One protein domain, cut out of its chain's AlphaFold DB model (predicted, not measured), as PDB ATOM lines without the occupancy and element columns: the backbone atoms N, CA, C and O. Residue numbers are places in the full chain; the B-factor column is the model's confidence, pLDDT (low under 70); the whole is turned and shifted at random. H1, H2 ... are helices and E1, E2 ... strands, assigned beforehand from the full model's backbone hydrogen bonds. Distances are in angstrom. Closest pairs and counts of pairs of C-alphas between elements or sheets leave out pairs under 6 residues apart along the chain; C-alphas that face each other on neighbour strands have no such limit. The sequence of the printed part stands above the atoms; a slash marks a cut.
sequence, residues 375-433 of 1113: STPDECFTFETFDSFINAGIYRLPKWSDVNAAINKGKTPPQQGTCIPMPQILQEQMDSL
ATOM      1  N   SER A 375     135.040 154.395 161.623       71.62
ATOM      2  CA  SER A 375     136.403 153.938 161.885       71.62
ATOM      3  C   SER A 375     137.423 154.962 161.398       71.62
ATOM      4  O   SER A 375     137.122 155.860 160.606       71.62
ATOM      5  N   THR A 376     138.664 154.819 161.843       76.62
ATOM      6  CA  THR A 376     139.818 155.510 161.254       76.62
ATOM      7  C   THR A 376     140.507 154.632 160.197       76.62
ATOM      8  O   THR A 376     140.259 153.422 160.152       76.62
ATOM      9  N   PRO A 377     141.356 155.202 159.315       73.06
ATOM     10  CA  PRO A 377     142.127 154.411 158.354       73.06
ATOM     11  C   PRO A 377     142.995 153.362 159.055       73.06
ATOM     12  O   PRO A 377     143.005 152.203 158.651       73.06
ATOM     13  N   ASP A 378     143.653 153.751 160.148       73.75
ATOM     14  CA  ASP A 378     144.567 152.880 160.887       73.75
ATOM     15  C   ASP A 378     143.834 151.708 161.552       73.75
ATOM     16  O   ASP A 378     144.365 150.605 161.595       73.75
ATOM     17  N   GLU A 379     142.592 151.906 162.005       71.69
ATOM     18  CA  GLU A 379     141.751 150.830 162.548       71.69
ATOM     19  C   GLU A 379     141.224 149.887 161.451       71.69
ATOM     20  O   GLU A 379     141.137 148.681 161.669       71.69
ATOM     21  N   CYS A 380     140.914 150.406 160.257       74.62
ATOM     22  CA  CYS A 380     140.360 149.621 159.143       74.62
ATOM     23  C   CYS A 380     141.410 148.724 158.455       74.62
ATOM     24  O   CYS A 380     141.081 147.648 157.959       74.62
ATOM     25  N   PHE A 381     142.688 149.121 158.460       74.31
ATOM     26  CA  PHE A 381     143.786 148.369 157.835       74.31
ATOM     27  C   PHE A 381     144.517 147.401 158.789       74.31
ATOM     28  O   PHE A 381     145.702 147.124 158.608       74.31
ATOM     29  N   THR A 382     143.826 146.849 159.794       70.69
ATOM     30  CA  THR A 382     144.388 145.851 160.725       70.69
ATOM     31  C   THR A 382     143.918 144.433 160.385       70.69
ATOM     32  O   THR A 382     143.017 143.884 161.012       70.69
ATOM     33  N   PHE A 383     144.518 143.811 159.367       74.25
ATOM     34  CA  PHE A 383     144.204 142.427 158.988       74.25
ATOM     35  C   PHE A 383     145.465 141.598 158.713       74.25
ATOM     36  O   PHE A 383     146.377 142.036 158.017       74.25
ATOM     37  N   GLU A 384     145.500 140.372 159.245       72.44
ATOM     38  CA  GLU A 384     146.607 139.417 159.059       72.44
ATOM     39  C   GLU A 384     146.302 138.360 157.979       72.44
ATOM     40  O   GLU A 384     147.213 137.748 157.425       72.44
ATOM     41  N   THR A 385     145.020 138.148 157.645       79.19
ATOM     42  CA  THR A 385     144.558 137.141 156.668       79.19
ATOM     43  C   THR A 385     143.561 137.717 155.659       79.19
ATOM     44  O   THR A 385     142.880 138.710 155.923       79.19
ATOM     45  N   PHE A 386     143.428 137.075 154.495       75.00
ATOM     46  CA  PHE A 386     142.500 137.526 153.453       75.00
ATOM     47  C   PHE A 386     141.026 137.446 153.892       75.00
ATOM     48  O   PHE A 386     140.273 138.379 153.637       75.00
ATOM     49  N   ASP A 387     140.625 136.420 154.651       76.94
ATOM     50  CA  ASP A 387     139.263 136.342 155.209       76.94
ATOM     51  C   ASP A 387     138.992 137.457 156.228       76.94
ATOM     52  O   ASP A 387     137.902 138.035 156.248       76.94
ATOM     53  N   SER A 388     139.994 137.830 157.036       73.88
ATOM     54  CA  SER A 388     139.867 139.003 157.910       73.88
ATOM     55  C   SER A 388     139.740 140.308 157.121       73.88
ATOM     56  O   SER A 388     139.008 141.189 157.552       73.88
ATOM     57  N   PHE A 389     140.351 140.413 155.935       79.00
ATOM     58  CA  PHE A 389     140.169 141.561 155.042       79.00
ATOM     59  C   PHE A 389     138.762 141.615 154.425       79.00
ATOM     60  O   PHE A 389     138.166 142.687 154.377       79.00
ATOM     61  N   ILE A 390     138.189 140.480 154.004       79.44
ATOM     62  CA  ILE A 390     136.818 140.425 153.453       79.44
ATOM     63  C   ILE A 390     135.792 140.934 154.480       79.44
ATOM     64  O   ILE A 390     134.856 141.652 154.108       79.44
ATOM     65  N   ASN A 391     135.996 140.593 155.757       75.62
ATOM     66  CA  ASN A 391     135.122 140.970 156.871       75.62
ATOM     67  C   ASN A 391     135.421 142.357 157.460       75.62
ATOM     68  O   ASN A 391     134.494 143.009 157.930       75.62
ATOM     69  N   ALA A 392     136.678 142.814 157.450       72.88
ATOM     70  CA  ALA A 392     137.043 144.165 157.881       72.88
ATOM     71  C   ALA A 392     136.619 145.200 156.831       72.88
ATOM     72  O   ALA A 392     135.942 146.170 157.157       72.88
ATOM     73  N   GLY A 393     136.913 144.941 155.555       75.19
ATOM     74  CA  GLY A 393     136.421 145.730 154.437       75.19
ATOM     75  C   GLY A 393     137.339 146.848 153.954       75.19
ATOM     76  O   GLY A 393     138.531 146.895 154.243       75.19
ATOM     77  N   ILE A 394     136.769 147.742 153.146       81.56
ATOM     78  CA  ILE A 394     137.472 148.862 152.513       81.56
ATOM     79  C   ILE A 394     137.096 150.159 153.224       81.56
ATOM     80  O   ILE A 394     135.915 150.469 153.395       81.56
ATOM     81  N   TYR A 395     138.106 150.953 153.579       82.44
ATOM     82  CA  TYR A 395     137.898 152.278 154.148       82.44
ATOM     83  C   TYR A 395     137.338 153.250 153.102       82.44
ATOM     84  O   TYR A 395     137.979 153.523 152.083       82.44
ATOM     85  N   ARG A 396     136.160 153.820 153.366       80.25
ATOM     86  CA  ARG A 396     135.576 154.924 152.599       80.25
ATOM     87  C   ARG A 396     135.635 156.216 153.401       80.25
ATOM     88  O   ARG A 396     135.262 156.267 154.570       80.25
ATOM     89  N   LEU A 397     136.082 157.275 152.739       78.56
ATOM     90  CA  LEU A 397     136.058 158.629 153.283       78.56
ATOM     91  C   LEU A 397     134.604 159.085 153.518       78.56
ATOM     92  O   LEU A 397     133.707 158.644 152.793       78.56
ATOM     93  N   PRO A 398     134.359 159.973 154.500       77.25
ATOM     94  CA  PRO A 398     133.023 160.498 154.758       77.25
ATOM     95  C   PRO A 398     132.448 161.155 153.498       77.25
ATOM     96  O   PRO A 398     133.157 161.849 152.761       77.25
ATOM     97  N   LYS A 399     131.153 160.925 153.238       75.00
ATOM     98  CA  LYS A 399     130.485 161.451 152.042       75.00
ATOM     99  C   LYS A 399     130.597 162.973 152.024       75.00
ATOM    100  O   LYS A 399     130.302 163.652 153.007       75.00
ATOM    101  N   TRP A 400     130.972 163.521 150.870       71.56
ATOM    102  CA  TRP A 400     131.140 164.967 150.694       71.56
ATOM    103  C   TRP A 400     129.854 165.759 150.993       71.56
ATOM    104  O   TRP A 400     129.919 166.908 151.418       71.56
ATOM    105  N   SER A 401     128.680 165.135 150.836       71.69
ATOM    106  CA  SER A 401     127.384 165.694 151.245       71.69
ATOM    107  C   SER A 401     127.326 166.014 152.736       71.69
ATOM    108  O   SER A 401     126.859 167.086 153.114       71.69
ATOM    109  N   ASP A 402     127.838 165.118 153.574       72.38
ATOM    110  CA  ASP A 402     127.767 165.224 155.030       72.38
ATOM    111  C   ASP A 402     128.829 166.206 155.534       72.38
ATOM    112  O   ASP A 402     128.579 166.996 156.445       72.38
ATOM    113  N   VAL A 403     129.980 166.235 154.852       73.69
ATOM    114  CA  VAL A 403     131.028 167.251 155.016       73.69
ATOM    115  C   VAL A 403     130.488 168.646 154.679       73.69
ATOM    116  O   VAL A 403     130.600 169.556 155.497       73.69
ATOM    117  N   ASN A 404     129.820 168.821 153.536       70.62
ATOM    118  CA  ASN A 404     129.218 170.101 153.151       70.62
ATOM    119  C   ASN A 404     128.047 170.496 154.052       70.62
ATOM    120  O   ASN A 404     127.898 171.669 154.376       70.62
ATOM    121  N   ALA A 405     127.219 169.544 154.486       73.44
ATOM    122  CA  ALA A 405     126.133 169.810 155.421       73.44
ATOM    123  C   ALA A 405     126.663 170.257 156.791       73.44
ATOM    124  O   ALA A 405     126.070 171.142 157.409       73.44
ATOM    125  N   ALA A 406     127.780 169.688 157.252       72.25
ATOM    126  CA  ALA A 406     128.473 170.140 158.454       72.25
ATOM    127  C   ALA A 406     129.038 171.556 158.269       72.25
ATOM    128  O   ALA A 406     128.747 172.422 159.092       72.25
ATOM    129  N   ILE A 407     129.727 171.826 157.153       73.31
ATOM    130  CA  ILE A 407     130.280 173.151 156.823       73.31
ATOM    131  C   ILE A 407     129.173 174.214 156.736       73.31
ATOM    132  O   ILE A 407     129.272 175.260 157.375       73.31
ATOM    133  N   ASN A 408     128.075 173.927 156.033       73.25
ATOM    134  CA  ASN A 408     126.932 174.834 155.884       73.25
ATOM    135  C   ASN A 408     126.197 175.089 157.209       73.25
ATOM    136  O   ASN A 408     125.613 176.152 157.399       73.25
ATOM    137  N   LYS A 409     126.234 174.128 158.143       78.50
ATOM    138  CA  LYS A 409     125.691 174.268 159.506       78.50
ATOM    139  C   LYS A 409     126.724 174.802 160.512       78.50
ATOM    140  O   LYS A 409     126.429 174.825 161.705       78.50
ATOM    141  N   GLY A 410     127.922 175.198 160.065       65.44
ATOM    142  CA  GLY A 410     129.002 175.704 160.918       65.44
ATOM    143  C   GLY A 410     129.588 174.674 161.895       65.44
ATOM    144  O   GLY A 410     130.191 175.056 162.896       65.44
ATOM    145  N   LYS A 411     129.393 173.374 161.647       72.62
ATOM    146  CA  LYS A 411     129.928 172.267 162.454       72.62
ATOM    147  C   LYS A 411     131.240 171.753 161.861       72.62
ATOM    148  O   LYS A 411     131.443 171.799 160.649       72.62
ATOM    149  N   THR A 412     132.124 171.230 162.712       69.25
ATOM    150  CA  THR A 412     133.360 170.579 162.258       69.25
ATOM    151  C   THR A 412     133.021 169.392 161.354       69.25
ATOM    152  O   THR A 412     132.166 168.584 161.736       69.25
ATOM    153  N   PRO A 413     133.659 169.273 160.178       70.81
ATOM    154  CA  PRO A 413     133.399 168.161 159.279       70.81
ATOM    155  C   PRO A 413     133.778 166.834 159.959       70.81
ATOM    156  O   PRO A 413     134.739 166.806 160.737       70.81
ATOM    157  N   PRO A 414     133.032 165.747 159.700       69.25
ATOM    158  CA  PRO A 414     133.358 164.433 160.245       69.25
ATOM    159  C   PRO A 414     134.778 164.032 159.815       69.25
ATOM    160  O   PRO A 414     135.095 164.043 158.629       69.25
ATOM    161  N   GLN A 415     135.646 163.731 160.788       65.12
ATOM    162  CA  GLN A 415     137.047 163.344 160.547       65.12
ATOM    163  C   GLN A 415     137.229 161.831 160.365       65.12
ATOM    164  O   GLN A 415     138.264 161.393 159.868       65.12
ATOM    165  N   GLN A 416     136.233 161.040 160.767       70.06
ATOM    166  CA  GLN A 416     136.237 159.583 160.673       70.06
ATOM    167  C   GLN A 416     135.413 159.140 159.464       70.06
ATOM    168  O   GLN A 416     134.331 159.671 159.207       70.06
ATOM    169  N   GLY A 417     135.963 158.199 158.706       73.75
ATOM    170  CA  GLY A 417     135.285 157.525 157.610       73.75
ATOM    171  C   GLY A 417     134.613 156.245 158.086       73.75
ATOM    172  O   GLY A 417     134.355 156.045 159.272       73.75
ATOM    173  N   THR A 418     134.316 155.372 157.138       81.44
ATOM    174  CA  THR A 418     133.599 154.121 157.381       81.44
ATOM    175  C   THR A 418     134.352 152.952 156.763       81.44
ATOM    176  O   THR A 418     134.656 153.001 155.572       81.44
ATOM    177  N   CYS A 419     134.617 151.897 157.529       82.50
ATOM    178  CA  CYS A 419     135.146 150.633 157.007       82.50
ATOM    179  C   CYS A 419     133.972 149.756 156.548       82.50
ATOM    180  O   CYS A 419     133.089 149.456 157.352       82.50
ATOM    181  N   ILE A 420     133.910 149.409 155.257       82.12
ATOM    182  CA  ILE A 420     132.758 148.702 154.671       82.12
ATOM    183  C   ILE A 420     133.170 147.304 154.201       82.12
ATOM    184  O   ILE A 420     133.981 147.208 153.273       82.12
ATOM    185  N   PRO A 421     132.602 146.226 154.772       83.19
ATOM    186  CA  PRO A 421     132.924 144.853 154.400       83.19
ATOM    187  C   PRO A 421     132.516 144.537 152.955       83.19
ATOM    188  O   PRO A 421     131.523 145.050 152.434       83.19
ATOM    189  N   MET A 422     133.264 143.649 152.294       80.44
ATOM    190  CA  MET A 422     133.042 143.311 150.878       80.44
ATOM    191  C   MET A 422     131.627 142.775 150.561       80.44
ATOM    192  O   MET A 422     131.079 143.174 149.530       80.44
ATOM    193  N   PRO A 423     130.981 141.948 151.411       80.31
ATOM    194  CA  PRO A 423     129.587 141.539 151.211       80.31
ATOM    195  C   PRO A 423     128.607 142.713 151.128       80.31
ATOM    196  O   PRO A 423     127.675 142.687 150.328       80.31
ATOM    197  N   GLN A 424     128.845 143.774 151.901       78.88
ATOM    198  CA  GLN A 424     127.997 144.961 151.896       78.88
ATOM    199  C   GLN A 424     128.197 145.794 150.625       78.88
ATOM    200  O   GLN A 424     127.234 146.334 150.095       78.88
ATOM    201  N   ILE A 425     129.412 145.834 150.067       77.69
ATOM    202  CA  ILE A 425     129.677 146.476 148.768       77.69
ATOM    203  C   ILE A 425     128.952 145.739 147.634       77.69
ATOM    204  O   ILE A 425     128.386 146.374 146.746       77.69
ATOM    205  N   LEU A 426     128.940 144.402 147.664       78.56
ATOM    206  CA  LEU A 426     128.181 143.603 146.698       78.56
ATOM    207  C   LEU A 426     126.676 143.861 146.824       78.56
ATOM    208  O   LEU A 426     125.993 143.996 145.811       78.56
ATOM    209  N   GLN A 427     126.174 143.990 148.053       75.88
ATOM    210  CA  GLN A 427     124.787 144.365 148.298       75.88
ATOM    211  C   GLN A 427     124.484 145.775 147.774       75.88
ATOM    212  O   GLN A 427     123.529 145.936 147.028       75.88
ATOM    213  N   GLU A 428     125.328 146.777 148.033       74.31
ATOM    214  CA  GLU A 428     125.173 148.127 147.470       74.31
ATOM    215  C   GLU A 428     125.168 148.139 145.932       74.31
ATOM    216  O   GLU A 428     124.411 148.894 145.324       74.31
ATOM    217  N   GLN A 429     125.988 147.308 145.279       75.62
ATOM    218  CA  GLN A 429     125.977 147.179 143.820       75.62
ATOM    219  C   GLN A 429     124.662 146.580 143.313       75.62
ATOM    220  O   GLN A 429     124.074 147.117 142.372       75.62
ATOM    221  N   MET A 430     124.162 145.522 143.951       70.75
ATOM    222  CA  MET A 430     122.849 144.952 143.623       70.75
ATOM    223  C   MET A 430     121.721 145.958 143.877       70.75
ATOM    224  O   MET A 430     120.796 146.082 143.076       70.75
ATOM    225  N   ASP A 431     121.840 146.744 144.941       70.00
ATOM    226  CA  ASP A 431     120.876 147.769 145.322       70.00
ATOM    227  C   ASP A 431     120.892 148.933 144.333       70.00
ATOM    228  O   ASP A 431     119.832 149.413 143.945       70.00
ATOM    229  N   SER A 432     122.063 149.323 143.823       70.06
ATOM    230  CA  SER A 432     122.196 150.351 142.784       70.06
ATOM    231  C   SER A 432     121.509 149.969 141.466       70.06
ATOM    232  O   SER A 432     120.981 150.837 140.775       70.06
ATOM    233  N   LEU A 433     121.449 148.672 141.137       66.75
ATOM    234  CA  LEU A 433     120.767 148.171 139.938       66.75
ATOM    235  C   LEU A 433     119.238 148.197 140.076       66.75
ATOM    236  O   LEU A 433     118.530 148.174 139.061       66.75
TER     237      LEU A 433
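AT A GLANCE: This is residues 375 to 433 of the 1113 residues of an uncharacterized protein of viral metagenome (UniProt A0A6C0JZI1). A short ribbon of two strands, E1 and E2, lies in the middle of a flat, loosely built domain, with H2 toward one end of its long axis, H3 far out at the other, and H1 beside the strand pair. From near H2 the helix H4 runs off to the side, and its residues 426 to 433 stick out as a free arm. The printed part has 59 residues, with four named helices and two named strands in the order H1, H2, E1, H3, E2, H4; the sheet, E1 - E2, is antiparallel and the class is mostly helix. The whole is loose, with a radius of gyration of the C-alphas of 14.0 A, and spans 41 by 32 by 8 A.

HOW THE PARTS SIT: Start at the sheet, where E1, residues 394 to 396, and E2, residues 417 to 420, are antiparallel neighbours with 148 degrees between their directions. The C-alphas of 395 and 419, which face each other, are 4.3 A apart; N 394 and O 420, and N 396 and O 418, are each 2.8 A apart, within hydrogen-bond range. Look next at H1, residues 377 to 380: its closest C-alpha pair with E2 is Cys 380 and Cys 419, at 5.7 A. H2, residues 386 to 392, is close to H1 but not clearly touching, the C-alphas of Cys 380 and Ala 392 being 6.5 A apart. H4, residues 422 to 433, touches H2 with residues 422 to 423 alone; the closest C-alphas, those of Ile 390 and Met 422, are 5.4 A apart, and the helices run the same way at a steep tilt of 63 degrees. H3, residues 400 to 408, is apart from H1, H2 and H4. In H2, H3 and H4 every O i to N i+4 pair is within hydrogen-bond range; H1 is too short for such a pair.

IN THESE COORDINATES: Find C-alpha 394 at (137.472, 148.862, 152.513), where E1 begins; it is 6.4 A long, and E2 is 9.6 A. H1 begins at C-alpha 377, at (142.127, 154.411, 158.354), and measures 5.2 A; H2 measures 9.7 A and H3 11.9 A. H4, at 17.1 A, ends at C-alpha 433, at (120.767, 148.171, 139.938).

THE WHOLE: The two C-alphas farthest apart, those of Thr 385 and Gly 410, are 41.8 A apart. The printed part has no cut and no long link; H3 to E2, with 8 residues between them, is short, and the other links are tight. The mean pLDDT of the printed part is 74.8, and residues 410, 412, 414 to 415 and 433 are under 70.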